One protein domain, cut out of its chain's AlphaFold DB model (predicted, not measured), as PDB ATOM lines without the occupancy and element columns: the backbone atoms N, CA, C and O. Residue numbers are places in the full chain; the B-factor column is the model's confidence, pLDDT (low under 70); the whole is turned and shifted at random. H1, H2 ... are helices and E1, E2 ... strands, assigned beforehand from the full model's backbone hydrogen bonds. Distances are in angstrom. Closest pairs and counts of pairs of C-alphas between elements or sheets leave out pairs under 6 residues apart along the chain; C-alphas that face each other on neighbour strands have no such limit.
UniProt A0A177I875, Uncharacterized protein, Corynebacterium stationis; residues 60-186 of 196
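This is residues 60 to 186 of the 196 residues of an uncharacterized protein of Corynebacterium stationis (UniProt A0A177I875). A strongly twisted sheet of five strands has the short helices H2, H3 and H4 over one face, making two layers, while the longer helix H1 stands beside edge strand E5. The sheet's order is E3 E2 E4 E1 E5, all antiparallel. The printed part has 127 residues, with four named helices and five strands of mixed class in the order H1 E1 H2 E2 E3 H3 E4 H4 E5. It is compact, with a radius of gyration of the C-alphas of 13.4 A and spans of 37 by 29 by 28 A.

H1, residues 68 to 81, stands at the sheet's level; its closest C-alpha pair with E5, residues 168 to 173, is Ala 75 and Glu 172, 4.3 A. E1, residues 86 to 96, bends by 98 degrees at residue 93. It is antiparallel to E5, with N 91 and O 170 within hydrogen-bond range at 2.8 A, and to E4, residues 147 to 154, with N 90 and O 150 at 2.8 A. H2, residues 98 to 104, touches H3, residues 134 to 142; their closest C-alphas, Ala 102 and Glu 135, are 5.1 A apart. E2, residues 110 to 116, is antiparallel to E4, with N 112 and O 151 at 2.8 A, and forms a hairpin with E3, residues 122 to 124, with N 114 and O 123 at 2.9 A. H4, residues 156 to 162, touches residues 79 to 80 of H1; the closest C-alphas, Leu 79 and Ala 156, are 6.0 A apart. E1, H2, E2; E3, H3, E4; and E4, H4, E5 are split strand-helix-strand units, two same-way strands with another between them, each with a right-handed crossover. In H1 to H4 every O i to N i+4 pair is within hydrogen-bond range.

H1 begins at C-alpha 68 (11.157, -0.476, -14.248) and is 20.3 A long. E1 is 23.5 A, E4 19.8 A and E2 18.1 A long. E5 ends at C-alpha 173 (4.638, -11.734, -3.996).

The C-alphas farthest apart, Glu 65 and Gly 131, are 44.4 A apart. The printed part has no cut and no long link. Residues 174 to 186 hold no named element. Mean pLDDT of the printed part is 93.9; no printed residue is under 70.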
ATOM      1  N   LEU A  60      10.150  -5.857  -0.635       92.69
ATOM      2  CA  LEU A  60       9.260  -5.694  -1.779       92.69
ATOM      3  C   LEU A  60       9.497  -4.330  -2.426       92.69
ATOM      4  O   LEU A  60       9.718  -3.335  -1.726       92.69
ATOM      5  N   GLY A  61       9.384  -4.285  -3.744       93.00
ATOM      6  CA  GLY A  61       9.591  -3.129  -4.598       93.00
ATOM      7  C   GLY A  61      10.898  -3.177  -5.403       93.00
ATOM      8  O   GLY A  61      11.678  -4.119  -5.257       93.00
ATOM      9  N   PRO A  62      11.151  -2.174  -6.265       91.56
ATOM     10  CA  PRO A  62      12.285  -2.173  -7.196       91.56
ATOM     11  C   PRO A  62      13.631  -1.997  -6.493       91.56
ATOM     12  O   PRO A  62      13.755  -1.116  -5.648       91.56
ATOM     13  N   ASP A  63      14.677  -2.716  -6.893       88.75
ATOM     14  CA  ASP A  63      16.020  -2.504  -6.332       88.75
ATOM     15  C   ASP A  63      16.634  -1.134  -6.738       88.75
ATOM     16  O   ASP A  63      16.259  -0.566  -7.764       88.75
ATOM     17  N   PRO A  64      17.605  -0.569  -5.976       79.50
ATOM     18  CA  PRO A  64      18.169   0.775  -6.203       79.50
ATOM     19  C   PRO A  64      18.726   1.086  -7.605       79.50
ATOM     20  O   PRO A  64      18.911   2.256  -7.930       79.50
ATOM     21  N   GLU A  65      19.025   0.065  -8.404       82.31
ATOM     22  CA  GLU A  65      19.582   0.183  -9.760       82.31
ATOM     23  C   GLU A  65      18.774  -0.625 -10.791       82.31
ATOM     24  O   GLU A  65      19.171  -0.724 -11.950       82.31
ATOM     25  N   GLU A  66      17.646  -1.204 -10.376       84.69
ATOM     26  CA  GLU A  66      16.789  -2.015 -11.232       84.69
ATOM     27  C   GLU A  66      15.905  -1.114 -12.094       84.69
ATOM     28  O   GLU A  66      15.243  -0.190 -11.611       84.69
ATOM     29  N   SER A  67      15.888  -1.368 -13.401       87.88
ATOM     30  CA  SER A  67      14.978  -0.661 -14.295       87.88
ATOM     31  C   SER A  67      13.526  -1.071 -14.041       87.88
ATOM     32  O   SER A  67      13.228  -2.175 -13.592       87.88
ATOM     33  N   ALA A  68      12.584  -0.204 -14.414       89.38
ATOM     34  CA  ALA A  68      11.157  -0.476 -14.248       89.38
ATOM     35  C   ALA A  68      10.720  -1.794 -14.930       89.38
ATOM     36  O   ALA A  68       9.883  -2.519 -14.400       89.38
ATOM     37  N   GLN A  69      11.315  -2.125 -16.082       89.56
ATOM     38  CA  GLN A  69      11.024  -3.358 -16.815       89.56
ATOM     39  C   GLN A  69      11.640  -4.599 -16.151       89.56
ATOM     40  O   GLN A  69      11.002  -5.651 -16.132       89.56
ATOM     41  N   GLU A  70      12.859  -4.493 -15.617       91.81
ATOM     42  CA  GLU A  70      13.485  -5.578 -14.847       91.81
ATOM     43  C   GLU A  70      12.673  -5.871 -13.583       91.81
ATOM     44  O   GLU A  70      12.344  -7.031 -13.334       91.81
ATOM     45  N   TYR A  71      12.221  -4.822 -12.886       93.56
ATOM     46  CA  TYR A  71      11.336  -4.957 -11.733       93.56
ATOM     47  C   TYR A  71      10.032  -5.679 -12.090       93.56
ATOM     48  O   TYR A  71       9.667  -6.638 -11.418       93.56
ATOM     49  N   GLN A  72       9.352  -5.294 -13.177       94.31
ATOM     50  CA  GLN A  72       8.136  -5.991 -13.621       94.31
ATOM     51  C   GLN A  72       8.374  -7.481 -13.896       94.31
ATOM     52  O   GLN A  72       7.545  -8.314 -13.531       94.31
ATOM     53  N   GLN A  73       9.497  -7.827 -14.531       94.19
ATOM     54  CA  GLN A  73       9.840  -9.219 -14.829       94.19
ATOM     55  C   GLN A  73      10.121 -10.015 -13.554       94.19
ATOM     56  O   GLN A  73       9.603 -11.121 -13.398       94.19
ATOM     57  N   ARG A  74      10.899  -9.445 -12.627       94.31
ATOM     58  CA  ARG A  74      11.196 -10.068 -11.336       94.31
ATOM     59  C   ARG A  74       9.931 -10.243 -10.502       94.31
ATOM     60  O   ARG A  74       9.692 -11.333  -9.992       94.31
ATOM     61  N   ALA A  75       9.095  -9.210 -10.419       95.69
ATOM     62  CA  ALA A  75       7.812  -9.260  -9.729       95.69
ATOM     63  C   ALA A  75       6.920 -10.374 -10.301       95.69
ATOM     64  O   ALA A  75       6.445 -11.221  -9.548       95.69
ATOM     65  N   ALA A  76       6.788 -10.475 -11.627       94.38
ATOM     66  CA  ALA A  76       6.038 -11.560 -12.261       94.38
ATOM     67  C   ALA A  76       6.599 -12.952 -11.917       94.38
ATOM     68  O   ALA A  76       5.830 -13.873 -11.643       94.38
ATOM     69  N   GLN A  77       7.925 -13.103 -11.854       93.81
ATOM     70  CA  GLN A  77       8.556 -14.364 -11.462       93.81
ATOM     71  C   GLN A  77       8.207 -14.768 -10.019       93.81
ATOM     72  O   GLN A  77       7.963 -15.947  -9.759       93.81
ATOM     73  N   THR A  78       8.094 -13.811  -9.088       94.31
ATOM     74  CA  THR A  78       7.673 -14.118  -7.706       94.31
ATOM     75  C   THR A  78       6.268 -14.725  -7.628       94.31
ATOM     76  O   THR A  78       6.008 -15.555  -6.756       94.31
ATOM     77  N   LEU A  79       5.369 -14.372  -8.558       93.25
ATOM     78  CA  LEU A  79       4.017 -14.936  -8.628       93.25
ATOM     79  C   LEU A  79       4.030 -16.401  -9.073       93.25
ATOM     80  O   LEU A  79       3.256 -17.205  -8.555       93.25
ATOM     81  N   GLU A  80       4.919 -16.763 -10.002       90.31
ATOM     82  CA  GLU A  80       5.087 -18.149 -10.458       90.31
ATOM     83  C   GLU A  80       5.642 -19.054  -9.345       90.31
ATOM     84  O   GLU A  80       5.284 -20.232  -9.242       90.31
ATOM     85  N   ASP A  81       6.492 -18.487  -8.488       88.31
ATOM     86  CA  ASP A  81       7.101 -19.181  -7.355       88.31
ATOM     87  C   ASP A  81       6.177 -19.263  -6.126       88.31
ATOM     88  O   ASP A  81       6.392 -20.105  -5.240       88.31
ATOM     89  N   ALA A  82       5.120 -18.448  -6.068       89.12
ATOM     90  CA  ALA A  82       4.153 -18.449  -4.977       89.12
ATOM     91  C   ALA A  82       3.329 -19.752  -4.962       89.12
ATOM     92  O   ALA A  82       2.599 -20.090  -5.893       89.12
ATOM     93  N   ARG A  83       3.427 -20.518  -3.866       84.56
ATOM     94  CA  ARG A  83       2.725 -21.815  -3.702       84.56
ATOM     95  C   ARG A  83       1.653 -21.829  -2.618       84.56
ATOM     96  O   ARG A  83       0.952 -22.828  -2.468       84.56
ATOM     97  N   LYS A  84       1.586 -20.772  -1.818       89.69
ATOM     98  CA  LYS A  84       0.658 -20.589  -0.700       89.69
ATOM     99  C   LYS A  84       0.165 -19.149  -0.714       89.69
ATOM    100  O   LYS A  84       0.741 -18.320  -1.414       89.69
ATOM    101  N   GLU A  85      -0.857 -18.879   0.085       94.50
ATOM    102  CA  GLU A  85      -1.281 -17.516   0.379       94.50
ATOM    103  C   GLU A  85      -0.111 -16.711   0.954       94.50
ATOM    104  O   GLU A  85       0.603 -17.184   1.845       94.50
ATOM    105  N   THR A  86       0.101 -15.514   0.422       95.50
ATOM    106  CA  THR A  86       1.215 -14.643   0.800       95.50
ATOM    107  C   THR A  86       0.816 -13.178   0.679       95.50
ATOM    108  O   THR A  86      -0.172 -12.829   0.029       95.50
ATOM    109  N   TYR A  87       1.588 -12.311   1.328       96.56
ATOM    110  CA  TYR A  87       1.496 -10.877   1.097       96.56
ATOM    111  C   TYR A  87       2.049 -10.529  -0.277       96.56
ATOM    112  O   TYR A  87       3.023 -11.132  -0.724       96.56
ATOM    113  N   ALA A  88       1.465  -9.525  -0.920       97.25
ATOM    114  CA  ALA A  88       1.964  -8.995  -2.174       97.25
ATOM    115  C   ALA A  88       1.879  -7.471  -2.216       97.25
ATOM    116  O   ALA A  88       0.950  -6.872  -1.668       97.25
ATOM    117  N   LEU A  89       2.848  -6.857  -2.892       97.88
ATOM    118  CA  LEU A  89       2.854  -5.439  -3.222       97.88
ATOM    119  C   LEU A  89       2.247  -5.255  -4.611       97.88
ATOM    120  O   LEU A  89       2.825  -5.690  -5.602       97.88
ATOM    121  N   VAL A  90       1.091  -4.598  -4.677       98.38
ATOM    122  CA  VAL A  90       0.477  -4.140  -5.928       98.38
ATOM    123  C   VAL A  90       0.951  -2.717  -6.171       98.38
ATOM    124  O   VAL A  90       0.594  -1.815  -5.418       98.38
ATOM    125  N   THR A  91       1.770  -2.518  -7.195       97.94
ATOM    126  CA  THR A  91       2.300  -1.209  -7.582       97.94
ATOM    127  C   THR A  91       1.481  -0.622  -8.725       97.94
ATOM    128  O   THR A  91       1.176  -1.316  -9.695       97.94
ATOM    129  N   PHE A  92       1.187   0.674  -8.646       97.62
ATOM    130  CA  PHE A  92       0.538   1.457  -9.694       97.62
ATOM    131  C   PHE A  92       1.532   2.438 -10.322       97.62
ATOM    132  O   PHE A  92       2.360   3.039  -9.634       97.62
ATOM    133  N   ASN A  93       1.455   2.607 -11.641       93.62
ATOM    134  CA  ASN A  93       2.237   3.608 -12.359       93.62
ATOM    135  C   ASN A  93       1.498   4.041 -13.644       93.62
ATOM    136  O   ASN A  93       1.422   3.239 -14.579       93.62
ATOM    137  N   PRO A  94       0.979   5.281 -13.724       94.44
ATOM    138  CA  PRO A  94       1.049   6.335 -12.704       94.44
ATOM    139  C   PRO A  94       0.265   5.981 -11.427       94.44
ATOM    140  O   PRO A  94      -0.528   5.045 -11.418       94.44
ATOM    141  N   ALA A  95       0.487   6.729 -10.344       96.31
ATOM    142  CA  ALA A  95      -0.295   6.578  -9.117       96.31
ATOM    143  C   ALA A  95      -1.790   6.864  -9.368       96.31
ATOM    144  O   ALA A  95      -2.149   7.751 -10.151       96.31
ATOM    145  N   VAL A  96      -2.669   6.130  -8.686       97.81
ATOM    146  CA  VAL A  96      -4.125   6.119  -8.935       97.81
ATOM    147  C   VAL A  96      -4.912   6.651  -7.736       97.81
ATOM    148  O   VAL A  96      -4.350   6.862  -6.671       97.81
ATOM    149  N   ASP A  97      -6.204   6.950  -7.877       97.75
ATOM    150  CA  ASP A  97      -7.040   7.295  -6.709       97.75
ATOM    151  C   ASP A  97      -7.526   6.057  -5.943       97.75
ATOM    152  O   ASP A  97      -7.377   4.921  -6.393       97.75
ATOM    153  N   ALA A  98      -8.119   6.300  -4.770       97.69
ATOM    154  CA  ALA A  98      -8.687   5.276  -3.899       97.69
ATOM    155  C   ALA A  98      -9.713   4.374  -4.604       97.69
ATOM    156  O   ALA A  98      -9.636   3.159  -4.443       97.69
ATOM    157  N   ALA A  99     -10.617   4.937  -5.412       97.56
ATOM    158  CA  ALA A  99     -11.606   4.168  -6.166       97.56
ATOM    159  C   ALA A  99     -10.947   3.206  -7.169       97.56
ATOM    160  O   ALA A  99     -11.233   2.008  -7.169       97.56
ATOM    161  N   THR A 100     -10.007   3.707  -7.975       98.06
ATOM    162  CA  THR A 100      -9.278   2.886  -8.956       98.06
ATOM    163  C   THR A 100      -8.441   1.804  -8.269       98.06
ATOM    164  O   THR A 100      -8.482   0.643  -8.672       98.06
ATOM    165  N   ALA A 101      -7.729   2.145  -7.189       98.00
ATOM    166  CA  ALA A 101      -6.951   1.173  -6.423       98.00
ATOM    167  C   ALA A 101      -7.837   0.092  -5.790       98.00
ATOM    168  O   ALA A 101      -7.491  -1.085  -5.846       98.00
ATOM    169  N   ALA A 102      -8.974   0.474  -5.200       97.75
ATOM    170  CA  ALA A 102      -9.905  -0.459  -4.574       97.75
ATOM    171  C   ALA A 102     -10.515  -1.424  -5.597       97.75
ATOM    172  O   ALA A 102     -10.609  -2.616  -5.307       97.75
ATOM    173  N   ALA A 103     -10.860  -0.933  -6.792       97.62
ATOM    174  CA  ALA A 103     -11.327  -1.764  -7.898       97.62
ATOM    175  C   ALA A 103     -10.235  -2.732  -8.388       97.62
ATOM    176  O   ALA A 103     -10.505  -3.913  -8.600       97.62
ATOM    177  N   ALA A 104      -8.986  -2.265  -8.505       97.44
ATOM    178  CA  ALA A 104      -7.862  -3.097  -8.936       97.44
ATOM    179  C   ALA A 104      -7.602  -4.287  -7.996       97.44
ATOM    180  O   ALA A 104      -7.189  -5.352  -8.451       97.44
ATOM    181  N   VAL A 105      -7.869  -4.125  -6.695       97.44
ATOM    182  CA  VAL A 105      -7.682  -5.175  -5.678       97.44
ATOM    183  C   VAL A 105      -8.999  -5.720  -5.120       97.44
ATOM    184  O   VAL A 105      -9.014  -6.315  -4.044       97.44
ATOM    185  N   GLU A 106     -10.124  -5.528  -5.812       93.62
ATOM    186  CA  GLU A 106     -11.447  -5.934  -5.313       93.62
ATOM    187  C   GLU A 106     -11.497  -7.438  -5.001       93.62
ATOM    188  O   GLU A 106     -11.996  -7.842  -3.949       93.62
ATOM    189  N   GLY A 107     -10.894  -8.246  -5.877       89.06
ATOM    190  CA  GLY A 107     -10.809  -9.699  -5.736       89.06
ATOM    191  C   GLY A 107      -9.880 -10.191  -4.626       89.06
ATOM    192  O   GLY A 107      -9.905 -11.382  -4.339       89.06
ATOM    193  N   ALA A 108      -9.093  -9.307  -4.000       96.06
ATOM    194  CA  ALA A 108      -8.178  -9.698  -2.939       96.06
ATOM    195  C   ALA A 108      -8.932 -10.074  -1.651       96.06
ATOM    196  O   ALA A 108      -9.809  -9.331  -1.187       96.06
ATOM    197  N   GLN A 109      -8.521 -11.174  -1.019       95.62
ATOM    198  CA  GLN A 109      -9.019 -11.630   0.278       95.62
ATOM    199  C   GLN A 109      -8.848 -10.552   1.353       95.62
ATOM    200  O   GLN A 109      -9.734 -10.378   2.190       95.62
ATOM    201  N   ARG A 110      -7.722  -9.827   1.338       96.31
ATOM    202  CA  ARG A 110      -7.415  -8.783   2.320       96.31
ATOM    203  C   ARG A 110      -6.546  -7.679   1.733       96.31
ATOM    204  O   ARG A 110      -5.543  -7.967   1.085       96.31
ATOM    205  N   ALA A 111      -6.879  -6.428   2.046       97.25
ATOM    206  CA  ALA A 111      -6.009  -5.273   1.827       97.25
ATOM    207  C   ALA A 111      -5.443  -4.831   3.184       97.25
ATOM    208  O   ALA A 111      -6.186  -4.523   4.108       97.25
ATOM    209  N   SER A 112      -4.120  -4.871   3.335       96.69
ATOM    210  CA  SER A 112      -3.459  -4.685   4.636       96.69
ATOM    211  C   SER A 112      -2.909  -3.281   4.838       96.69
ATOM    212  O   SER A 112      -2.925  -2.781   5.962       96.69
ATOM    213  N   ALA A 113      -2.423  -2.645   3.770       97.69
ATOM    214  CA  ALA A 113      -1.889  -1.295   3.849       97.69
ATOM    215  C   ALA A 113      -1.970  -0.553   2.516       97.69
ATOM    216  O   ALA A 113      -1.937  -1.163   1.446       97.69
ATOM    217  N   LEU A 114      -2.018   0.770   2.608       98.00
ATOM    218  CA  LEU A 114      -1.965   1.709   1.495       98.00
ATOM    219  C   LEU A 114      -0.632   2.443   1.512       98.00
ATOM    220  O   LEU A 114      -0.117   2.758   2.579       98.00
ATOM    221  N   ILE A 115      -0.073   2.726   0.345       97.38
ATOM    222  CA  ILE A 115       1.140   3.530   0.214       97.38
ATOM    223  C   ILE A 115       0.824   4.661  -0.745       97.38
ATOM    224  O   ILE A 115       0.467   4.431  -1.906       97.38
ATOM    225  N   THR A 116       0.952   5.885  -0.258       96.38
ATOM    226  CA  THR A 116       0.645   7.079  -1.032       96.38
ATOM    227  C   THR A 116       1.854   7.578  -1.821       96.38
ATOM    228  O   THR A 116       2.991   7.156  -1.591       96.38
ATOM    229  N   GLN A 117       1.603   8.434  -2.811       93.00
ATOM    230  CA  GLN A 117       2.640   8.989  -3.677       93.00
ATOM    231  C   GLN A 117       3.468  10.094  -3.001       93.00
ATOM    232  O   GLN A 117       4.601  10.305  -3.425       93.00
ATOM    233  N   GLU A 118       2.945  10.817  -2.003       89.88
ATOM    234  CA  GLU A 118       3.699  11.923  -1.394       89.88
ATOM    235  C   GLU A 118       4.683  11.414  -0.336       89.88
ATOM    236  O   GLU A 118       5.876  11.719  -0.400       89.88
ATOM    237  N   ASP A 119       4.197  10.598   0.601       88.06
ATOM    238  CA  ASP A 119       4.985  10.179   1.763       88.06
ATOM    239  C   ASP A 119       5.686   8.828   1.574       88.06
ATOM    240  O   ASP A 119       6.677   8.554   2.254       88.06
ATOM    241  N   PHE A 120       5.205   7.967   0.667       90.69
ATOM    242  CA  PHE A 120       5.745   6.616   0.439       90.69
ATOM    243  C   PHE A 120       5.827   5.743   1.709       90.69
ATOM    244  O   PHE A 120       6.604   4.786   1.779       90.69
ATOM    245  N   VAL A 121       5.007   6.046   2.719       90.06
ATOM    246  CA  VAL A 121       4.923   5.299   3.979       90.06
ATOM    247  C   VAL A 121       3.687   4.391   3.960       90.06
ATOM    248  O   VAL A 121       2.610   4.848   3.579       90.06
ATOM    249  N   PRO A 122       3.800   3.119   4.393       93.62
ATOM    250  CA  PRO A 122       2.640   2.250   4.561       93.62
ATOM    251  C   PRO A 122       1.687   2.755   5.655       93.62
ATOM    252  O   PRO A 122       2.081   2.927   6.809       93.62
ATOM    253  N   ILE A 123       0.418   2.922   5.294       95.19
ATOM    254  CA  ILE A 123      -0.706   3.222   6.180       95.19
ATOM    255  C   ILE A 123      -1.501   1.929   6.353       95.19
ATOM    256  O   ILE A 123      -2.096   1.435   5.396       95.19
ATOM    257  N   GLU A 124      -1.486   1.353   7.554       96.00
ATOM    258  CA  GLU A 124      -2.290   0.168   7.868       96.00
ATOM    259  C   GLU A 124      -3.780   0.498   7.847       96.00
ATOM    260  O   GLU A 124      -4.203   1.505   8.416       96.00
ATOM    261  N   ILE A 125      -4.574  -0.383   7.239       95.50
ATOM    262  CA  ILE A 125      -6.015  -0.177   7.093       95.50
ATOM    263  C   ILE A 125      -6.821  -1.337   7.693       95.50
ATOM    264  O   ILE A 125      -6.370  -2.489   7.678       95.50
ATOM    265  N   PRO A 126      -8.015  -1.062   8.241       94.88
ATOM    266  CA  PRO A 126      -8.942  -2.109   8.646       94.88
ATOM    267  C   PRO A 126      -9.613  -2.754   7.426       94.88
ATOM    268  O   PRO A 126      -9.725  -2.143   6.366       94.88
ATOM    269  N   GLU A 127     -10.133  -3.972   7.600       92.69
ATOM    270  CA  GLU A 127     -11.076  -4.528   6.625       92.69
ATOM    271  C   GLU A 127     -12.414  -3.773   6.678       92.69
ATOM    272  O   GLU A 127     -12.811  -3.323   7.763       92.69
ATOM    273  N   PRO A 128     -13.136  -3.664   5.546       92.56
ATOM    274  CA  PRO A 128     -14.450  -3.037   5.516       92.56
ATOM    275  C   PRO A 128     -15.431  -3.723   6.470       92.56
ATOM    276  O   PRO A 128     -15.502  -4.953   6.553       92.56
ATOM    277  N   ILE A 129     -16.206  -2.918   7.190       91.62
ATOM    278  CA  ILE A 129     -17.297  -3.400   8.046       91.62
ATOM    279  C   ILE A 129     -18.615  -3.488   7.262       91.62
ATOM    280  O   ILE A 129     -18.724  -3.032   6.129       91.62
ATOM    281  N   GLU A 130     -19.649  -4.087   7.858       90.38
ATOM    282  CA  GLU A 130     -20.953  -4.218   7.200       90.38
ATOM    283  C   GLU A 130     -21.513  -2.850   6.764       90.38
ATOM    284  O   GLU A 130     -21.659  -1.936   7.577       90.38
ATOM    285  N   GLY A 131     -21.844  -2.729   5.473       90.25
ATOM    286  CA  GLY A 131     -22.341  -1.491   4.864       90.25
ATOM    287  C   GLY A 131     -21.255  -0.533   4.364       90.25
ATOM    288  O   GLY A 131     -21.604   0.517   3.833       90.25
ATOM    289  N   GLU A 132     -19.979  -0.894   4.503       94.25
ATOM    290  CA  GLU A 132     -18.822  -0.148   4.009       94.25
ATOM    291  C   GLU A 132     -18.112  -0.926   2.890       94.25
ATOM    292  O   GLU A 132     -17.946  -2.145   2.972       94.25
ATOM    293  N   SER A 133     -17.694  -0.232   1.832       95.75
ATOM    294  CA  SER A 133     -16.878  -0.807   0.760       95.75
ATOM    295  C   SER A 133     -15.379  -0.630   1.024       95.75
ATOM    296  O   SER A 133     -14.949   0.189   1.834       95.75
ATOM    297  N   ARG A 134     -14.540  -1.375   0.296       95.44
ATOM    298  CA  ARG A 134     -13.082  -1.176   0.339       95.44
ATOM    299  C   ARG A 134     -12.670   0.215  -0.151       95.44
ATOM    300  O   ARG A 134     -11.746   0.799   0.405       95.44
ATOM    301  N   GLU A 135     -13.383   0.755  -1.136       96.88
ATOM    302  CA  GLU A 135     -13.203   2.131  -1.603       96.88
ATOM    303  C   GLU A 135     -13.457   3.143  -0.479       96.88
ATOM    304  O   GLU A 135     -12.642   4.045  -0.292       96.88
ATOM    305  N   ASP A 136     -14.524   2.968   0.308       96.88
ATOM    306  CA  ASP A 136     -14.840   3.855   1.437       96.88
ATOM    307  C   ASP A 136     -13.717   3.858   2.484       96.88
ATOM    308  O   ASP A 136     -13.319   4.921   2.968       96.88
ATOM    309  N   VAL A 137     -13.160   2.677   2.793       97.25
ATOM    310  CA  VAL A 137     -11.986   2.557   3.668       97.25
ATOM    311  C   VAL A 137     -10.812   3.324   3.068       97.25
ATOM    312  O   VAL A 137     -10.225   4.158   3.749       97.25
ATOM    313  N   PHE A 138     -10.483   3.098   1.796       97.69
ATOM    314  CA  PHE A 138      -9.329   3.741   1.169       97.69
ATOM    315  C   PHE A 138      -9.494   5.266   1.162       97.69
ATOM    316  O   PHE A 138      -8.600   5.987   1.598       97.69
ATOM    317  N   HIS A 139     -10.663   5.766   0.760       96.75
ATOM    318  CA  HIS A 139     -10.963   7.195   0.761       96.75
ATOM    319  C   HIS A 139     -10.924   7.821   2.156       96.75
ATOM    320  O   HIS A 139     -10.485   8.963   2.287       96.75
ATOM    321  N   ARG A 140     -11.353   7.111   3.204       95.50
ATOM    322  CA  ARG A 140     -11.239   7.610   4.580       95.50
ATOM    323  C   ARG A 140      -9.781   7.786   4.998       95.50
ATOM    324  O   ARG A 140      -9.471   8.788   5.638       95.50
ATOM    325  N   GLU A 141      -8.926   6.820   4.669       95.88
ATOM    326  CA  GLU A 141      -7.541   6.805   5.149       95.88
ATOM    327  C   GLU A 141      -6.629   7.759   4.361       95.88
ATOM    328  O   GLU A 141      -5.760   8.383   4.963       95.88
ATOM    329  N   VAL A 142      -6.839   7.926   3.044       95.31
ATOM    330  CA  VAL A 142      -5.953   8.757   2.192       95.31
ATOM    331  C   VAL A 142      -6.624   9.982   1.559       95.31
ATOM    332  O   VAL A 142      -5.973  10.802   0.912       95.31
ATOM    333  N   GLY A 143      -7.937  10.156   1.726       94.88
ATOM    334  CA  GLY A 143      -8.669  11.298   1.180       94.88
ATOM    335  C   GLY A 143      -8.609  11.363  -0.349       94.88
ATOM    336  O   GLY A 143      -9.182  10.522  -1.044       94.88
ATOM    337  N   THR A 144      -7.962  12.411  -0.868       94.81
ATOM    338  CA  THR A 144      -7.757  12.646  -2.310       94.81
ATOM    339  C   THR A 144      -6.329  12.364  -2.772       94.81
ATOM    340  O   THR A 144      -6.021  12.602  -3.941       94.81
ATOM    341  N   GLU A 145      -5.448  11.926  -1.871       95.69
ATOM    342  CA  GLU A 145      -4.066  11.607  -2.214       95.69
ATOM    343  C   GLU A 145      -4.015  10.396  -3.151       95.69
ATOM    344  O   GLU A 145      -4.827   9.469  -3.059       95.69
ATOM    345  N   LYS A 146      -3.075  10.420  -4.097       96.81
ATOM    346  CA  LYS A 146      -2.893   9.321  -5.042       96.81
ATOM    347  C   LYS A 146      -2.106   8.190  -4.385       96.81
ATOM    348  O   LYS A 146      -1.114   8.405  -3.692       96.81
ATOM    349  N   LEU A 147      -2.560   6.970  -4.628       97.81
ATOM    350  CA  LEU A 147      -1.970   5.730  -4.167       97.81
ATOM    351  C   LEU A 147      -0.905   5.274  -5.154       97.81
ATOM    352  O   LEU A 147      -1.172   5.056  -6.336       97.81
ATOM    353  N   ASN A 148       0.307   5.110  -4.640       97.44
ATOM    354  CA  ASN A 148       1.403   4.490  -5.360       97.44
ATOM    355  C   ASN A 148       1.266   2.966  -5.357       97.44
ATOM    356  O   ASN A 148       1.521   2.328  -6.372       97.44
ATOM    357  N   SER A 149       0.895   2.384  -4.215       98.00
ATOM    358  CA  SER A 149       0.828   0.934  -4.055       98.00
ATOM    359  C   SER A 149      -0.175   0.511  -2.978       98.00
ATOM    360  O   SER A 149      -0.531   1.293  -2.096       98.00
ATOM    361  N   VAL A 150      -0.595  -0.755  -3.021       98.25
ATOM    362  CA  VAL A 150      -1.416  -1.414  -1.992       98.25
ATOM    363  C   VAL A 150      -0.748  -2.728  -1.600       98.25
ATOM    364  O   VAL A 150      -0.311  -3.485  -2.465       98.25
ATOM    365  N   ILE A 151      -0.694  -3.029  -0.302       97.81
ATOM    366  CA  ILE A 151      -0.341  -4.367   0.174       97.81
ATOM    367  C   ILE A 151      -1.607  -5.200   0.308       97.81
ATOM    368  O   ILE A 151      -2.515  -4.835   1.059       97.81
ATOM    369  N   ILE A 152      -1.627  -6.356  -0.345       97.75
ATOM    370  CA  ILE A 152      -2.713  -7.333  -0.250       97.75
ATOM    371  C   ILE A 152      -2.217  -8.668   0.299       97.75
ATOM    372  O   ILE A 152      -1.013  -8.905   0.378       97.75
ATOM    373  N   TYR A 153      -3.146  -9.530   0.696       97.00
ATOM    374  CA  TYR A 153      -2.877 -10.911   1.081       97.00
ATOM    375  C   TYR A 153      -3.846 -11.835   0.353       97.00
ATOM    376  O   TYR A 153      -5.057 -11.689   0.529       97.00
ATOM    377  N   ASP A 154      -3.317 -12.757  -0.451       96.81
ATOM    378  CA  ASP A 154      -4.114 -13.721  -1.215       96.81
ATOM    379  C   ASP A 154      -3.274 -14.908  -1.724       96.81
ATOM    380  O   ASP A 154      -2.059 -14.967  -1.519       96.81
ATOM    381  N   ASP A 155      -3.925 -15.857  -2.395       95.44
ATOM    382  CA  ASP A 155      -3.300 -16.954  -3.122       95.44
ATOM    383  C   ASP A 155      -2.717 -16.531  -4.483       95.44
ATOM    384  O   ASP A 155      -3.076 -15.518  -5.085       95.44
ATOM    385  N   ALA A 156      -1.800 -17.349  -5.006       92.50
ATOM    386  CA  ALA A 156      -1.085 -17.063  -6.249       92.50
ATOM    387  C   ALA A 156      -2.002 -16.875  -7.473       92.50
ATOM    388  O   ALA A 156      -1.641 -16.153  -8.406       92.50
ATOM    389  N   LYS A 157      -3.185 -17.507  -7.491       94.25
ATOM    390  CA  LYS A 157      -4.136 -17.376  -8.600       94.25
ATOM    391  C   LYS A 157      -4.762 -15.985  -8.579       94.25
ATOM    392  O   LYS A 157      -4.747 -15.321  -9.611       94.25
ATOM    393  N   ALA A 158      -5.257 -15.543  -7.425       95.81
ATOM    394  CA  ALA A 158      -5.823 -14.208  -7.261       95.81
ATOM    395  C   ALA A 158      -4.779 -13.115  -7.541       95.81
ATOM    396  O   ALA A 158      -5.050 -12.183  -8.296       95.81
ATOM    397  N   LEU A 159      -3.549 -13.274  -7.035       96.69
ATOM    398  CA  LEU A 159      -2.453 -12.337  -7.313       96.69
ATOM    399  C   LEU A 159      -2.136 -12.239  -8.816       96.69
ATOM    400  O   LEU A 159      -1.937 -11.143  -9.335       96.69
ATOM    401  N   SER A 160      -2.143 -13.368  -9.531       95.50
ATOM    402  CA  SER A 160      -1.918 -13.405 -10.985       95.50
ATOM    403  C   SER A 160      -3.067 -12.793 -11.793       95.50
ATOM    404  O   SER A 160      -2.842 -12.274 -12.886       95.50
ATOM    405  N   GLU A 161      -4.304 -12.872 -11.296       96.00
ATOM    406  CA  GLU A 161      -5.470 -12.213 -11.900       96.00
ATOM    407  C   GLU A 161      -5.402 -10.693 -11.698       96.00
ATOM    408  O   GLU A 161      -5.570  -9.944 -12.659       96.00
ATOM    409  N   ILE A 162      -5.054 -10.239 -10.489       97.38
ATOM    410  CA  ILE A 162      -4.842  -8.817 -10.173       97.38
ATOM    411  C   ILE A 162      -3.701  -8.233 -11.018       97.38
ATOM    412  O   ILE A 162      -3.826  -7.128 -11.542       97.38
ATOM    413  N   ALA A 163      -2.621  -8.991 -11.234       96.88
ATOM    414  CA  ALA A 163      -1.488  -8.568 -12.061       96.88
ATOM    415  C   ALA A 163      -1.844  -8.293 -13.534       96.88
ATOM    416  O   ALA A 163      -1.072  -7.644 -14.235       96.88
ATOM    417  N   GLN A 164      -2.997  -8.769 -14.014       96.06
ATOM    418  CA  GLN A 164      -3.497  -8.501 -15.369       96.06
ATOM    419  C   GLN A 164      -4.382  -7.242 -15.443       96.06
ATOM    420  O   GLN A 164      -4.876  -6.907 -16.523       96.06
ATOM    421  N   GLY A 165      -4.614  -6.559 -14.317       96.31
ATOM    422  CA  GLY A 165      -5.402  -5.332 -14.249       96.31
ATOM    423  C   GLY A 165      -4.774  -4.189 -15.050       96.31
ATOM    424  O   GLY A 165      -3.563  -3.998 -15.032       96.31
ATOM    425  N   ALA A 166      -5.603  -3.402 -15.742       92.75
ATOM    426  CA  ALA A 166      -5.130  -2.343 -16.641       92.75
ATOM    427  C   ALA A 166      -4.353  -1.223 -15.926       92.75
ATOM    428  O   ALA A 166      -3.445  -0.640 -16.515       92.75
ATOM    429  N   ASP A 167      -4.703  -0.945 -14.669       94.19
ATOM    430  CA  ASP A 167      -4.071   0.094 -13.851       94.19
ATOM    431  C   ASP A 167      -2.890  -0.440 -13.021       94.19
ATOM    432  O   ASP A 167      -2.180   0.334 -12.379       94.19
ATOM    433  N   VAL A 168      -2.659  -1.758 -13.030       97.31
ATOM    434  CA  VAL A 168      -1.611  -2.416 -12.244       97.31
ATOM    435  C   VAL A 168      -0.305  -2.423 -13.030       97.31
ATOM    436  O   VAL A 168      -0.210  -2.966 -14.127       97.31
ATOM    437  N   PHE A 169       0.734  -1.835 -12.441       96.94
ATOM    438  CA  PHE A 169       2.066  -1.819 -13.031       96.94
ATOM    439  C   PHE A 169       2.831  -3.112 -12.741       96.94
ATOM    440  O   PHE A 169       3.474  -3.660 -13.634       96.94
ATOM    441  N   ALA A 170       2.782  -3.590 -11.499       97.44
ATOM    442  CA  ALA A 170       3.419  -4.834 -11.079       97.44
ATOM    443  C   ALA A 170       2.716  -5.405  -9.844       97.44
ATOM    444  O   ALA A 170       2.174  -4.650  -9.034       97.44
ATOM    445  N   VAL A 171       2.774  -6.727  -9.683       97.94
ATOM    446  CA  VAL A 171       2.422  -7.409  -8.432       97.94
ATOM    447  C   VAL A 171       3.600  -8.280  -8.036       97.94
ATOM    448  O   VAL A 171       3.984  -9.172  -8.789       97.94
ATOM    449  N   GLU A 172       4.175  -8.012  -6.871       97.31
ATOM    450  CA  GLU A 172       5.293  -8.775  -6.321       97.31
ATOM    451  C   GLU A 172       4.838  -9.541  -5.081       97.31
ATOM    452  O   GLU A 172       4.415  -8.935  -4.094       97.31
ATOM    453  N   ALA A 173       4.926 -10.868  -5.126       96.44
ATOM    454  CA  ALA A 173       4.638 -11.734  -3.996       96.44
ATOM    455  C   ALA A 173       5.834 -11.796  -3.041       96.44
ATOM    456  O   ALA A 173       6.972 -12.043  -3.438       96.44
ATOM    457  N   SER A 174       5.558 -11.646  -1.750       93.62
ATOM    458  CA  SER A 174       6.543 -11.890  -0.705       93.62
ATOM    459  C   SER A 174       6.776 -13.395  -0.508       93.62
ATOM    460  O   SER A 174       5.919 -14.212  -0.882       93.62
ATOM    461  N   PRO A 175       7.895 -13.791   0.123       87.12
ATOM    462  CA  PRO A 175       8.117 -15.173   0.533       87.12
ATOM    463  C   PRO A 175       6.919 -15.744   1.305       87.12
ATOM    464  O   PRO A 175       6.311 -15.073   2.130       87.12
ATOM    465  N   SER A 176       6.571 -17.009   1.054       84.19
ATOM    466  CA  SER A 176       5.344 -17.624   1.602       84.19
ATOM    467  C   SER A 176       5.285 -17.745   3.135       84.19
ATOM    468  O   SER A 176       4.253 -18.121   3.686       84.19
ATOM    469  N   ASP A 177       6.405 -17.529   3.818       82.62
ATOM    470  CA  ASP A 177       6.547 -17.527   5.274       82.62
ATOM    471  C   ASP A 177       6.669 -16.114   5.866       82.62
ATOM    472  O   ASP A 177       6.768 -15.975   7.088       82.62
ATOM    473  N   ALA A 178       6.621 -15.071   5.032       85.88
ATOM    474  CA  ALA A 178       6.650 -13.695   5.485       85.88
ATOM    475  C   ALA A 178       5.352 -13.334   6.222       85.88
ATOM    476  O   ALA A 178       4.233 -13.598   5.772       85.88
ATOM    477  N   ALA A 179       5.511 -12.700   7.379       87.00
ATOM    478  CA  ALA A 179       4.415 -12.142   8.150       87.00
ATOM    479  C   ALA A 179       4.267 -10.648   7.841       87.00
ATOM    480  O   ALA A 179       5.217  -9.973   7.441       87.00
ATOM    481  N   TRP A 180       3.079 -10.095   8.088       88.50
ATOM    482  CA  TRP A 180       2.902  -8.646   8.031       88.50
ATOM    483  C   TRP A 180       3.916  -7.939   8.940       88.50
ATOM    484  O   TRP A 180       4.101  -8.325  10.096       88.50
ATOM    485  N   GLY A 181       4.593  -6.924   8.398       84.81
ATOM    486  CA  GLY A 181       5.649  -6.188   9.092       84.81
ATOM    487  C   GLY A 181       7.011  -6.893   9.151       84.81
ATOM    488  O   GLY A 181       7.929  -6.332   9.751       84.81
ATOM    489  N   SER A 182       7.178  -8.077   8.538       84.38
ATOM    490  CA  SER A 182       8.458  -8.812   8.489       84.38
ATOM    491  C   SER A 182       9.243  -8.647   7.184       84.38
ATOM    492  O   SER A 182      10.330  -9.203   7.073       84.38
ATOM    493  N   PHE A 183       8.731  -7.882   6.218       88.31
ATOM    494  CA  PHE A 183       9.410  -7.503   4.973       88.31
ATOM    495  C   PHE A 183       9.525  -5.975   4.876       88.31
ATOM    496  O   PHE A 183       8.706  -5.252   5.445       88.31
ATOM    497  N   ALA A 184      10.574  -5.472   4.228       89.56
ATOM    498  CA  ALA A 184      10.720  -4.052   3.932       89.56
ATOM    499  C   ALA A 184       9.916  -3.699   2.675       89.56
ATOM    500  O   ALA A 184       9.685  -4.551   1.824       89.56
ATOM    501  N   ILE A 185       9.517  -2.438   2.539       91.69
ATOM    502  CA  ILE A 185       8.809  -1.946   1.356       91.69
ATOM    503  C   ILE A 185       9.609  -0.782   0.781       91.69
ATOM    504  O   ILE A 185      10.007   0.125   1.513       91.69
ATOM    505  N   ARG A 186       9.846  -0.816  -0.526       92.00
ATOM    506  CA  ARG A 186      10.482   0.249  -1.292       92.00
ATOM    507  C   ARG A 186       9.574   0.605  -2.465       92.00
ATOM    508  O   ARG A 186       9.626  -0.044  -3.500       92.00
TER     509      ARG A 186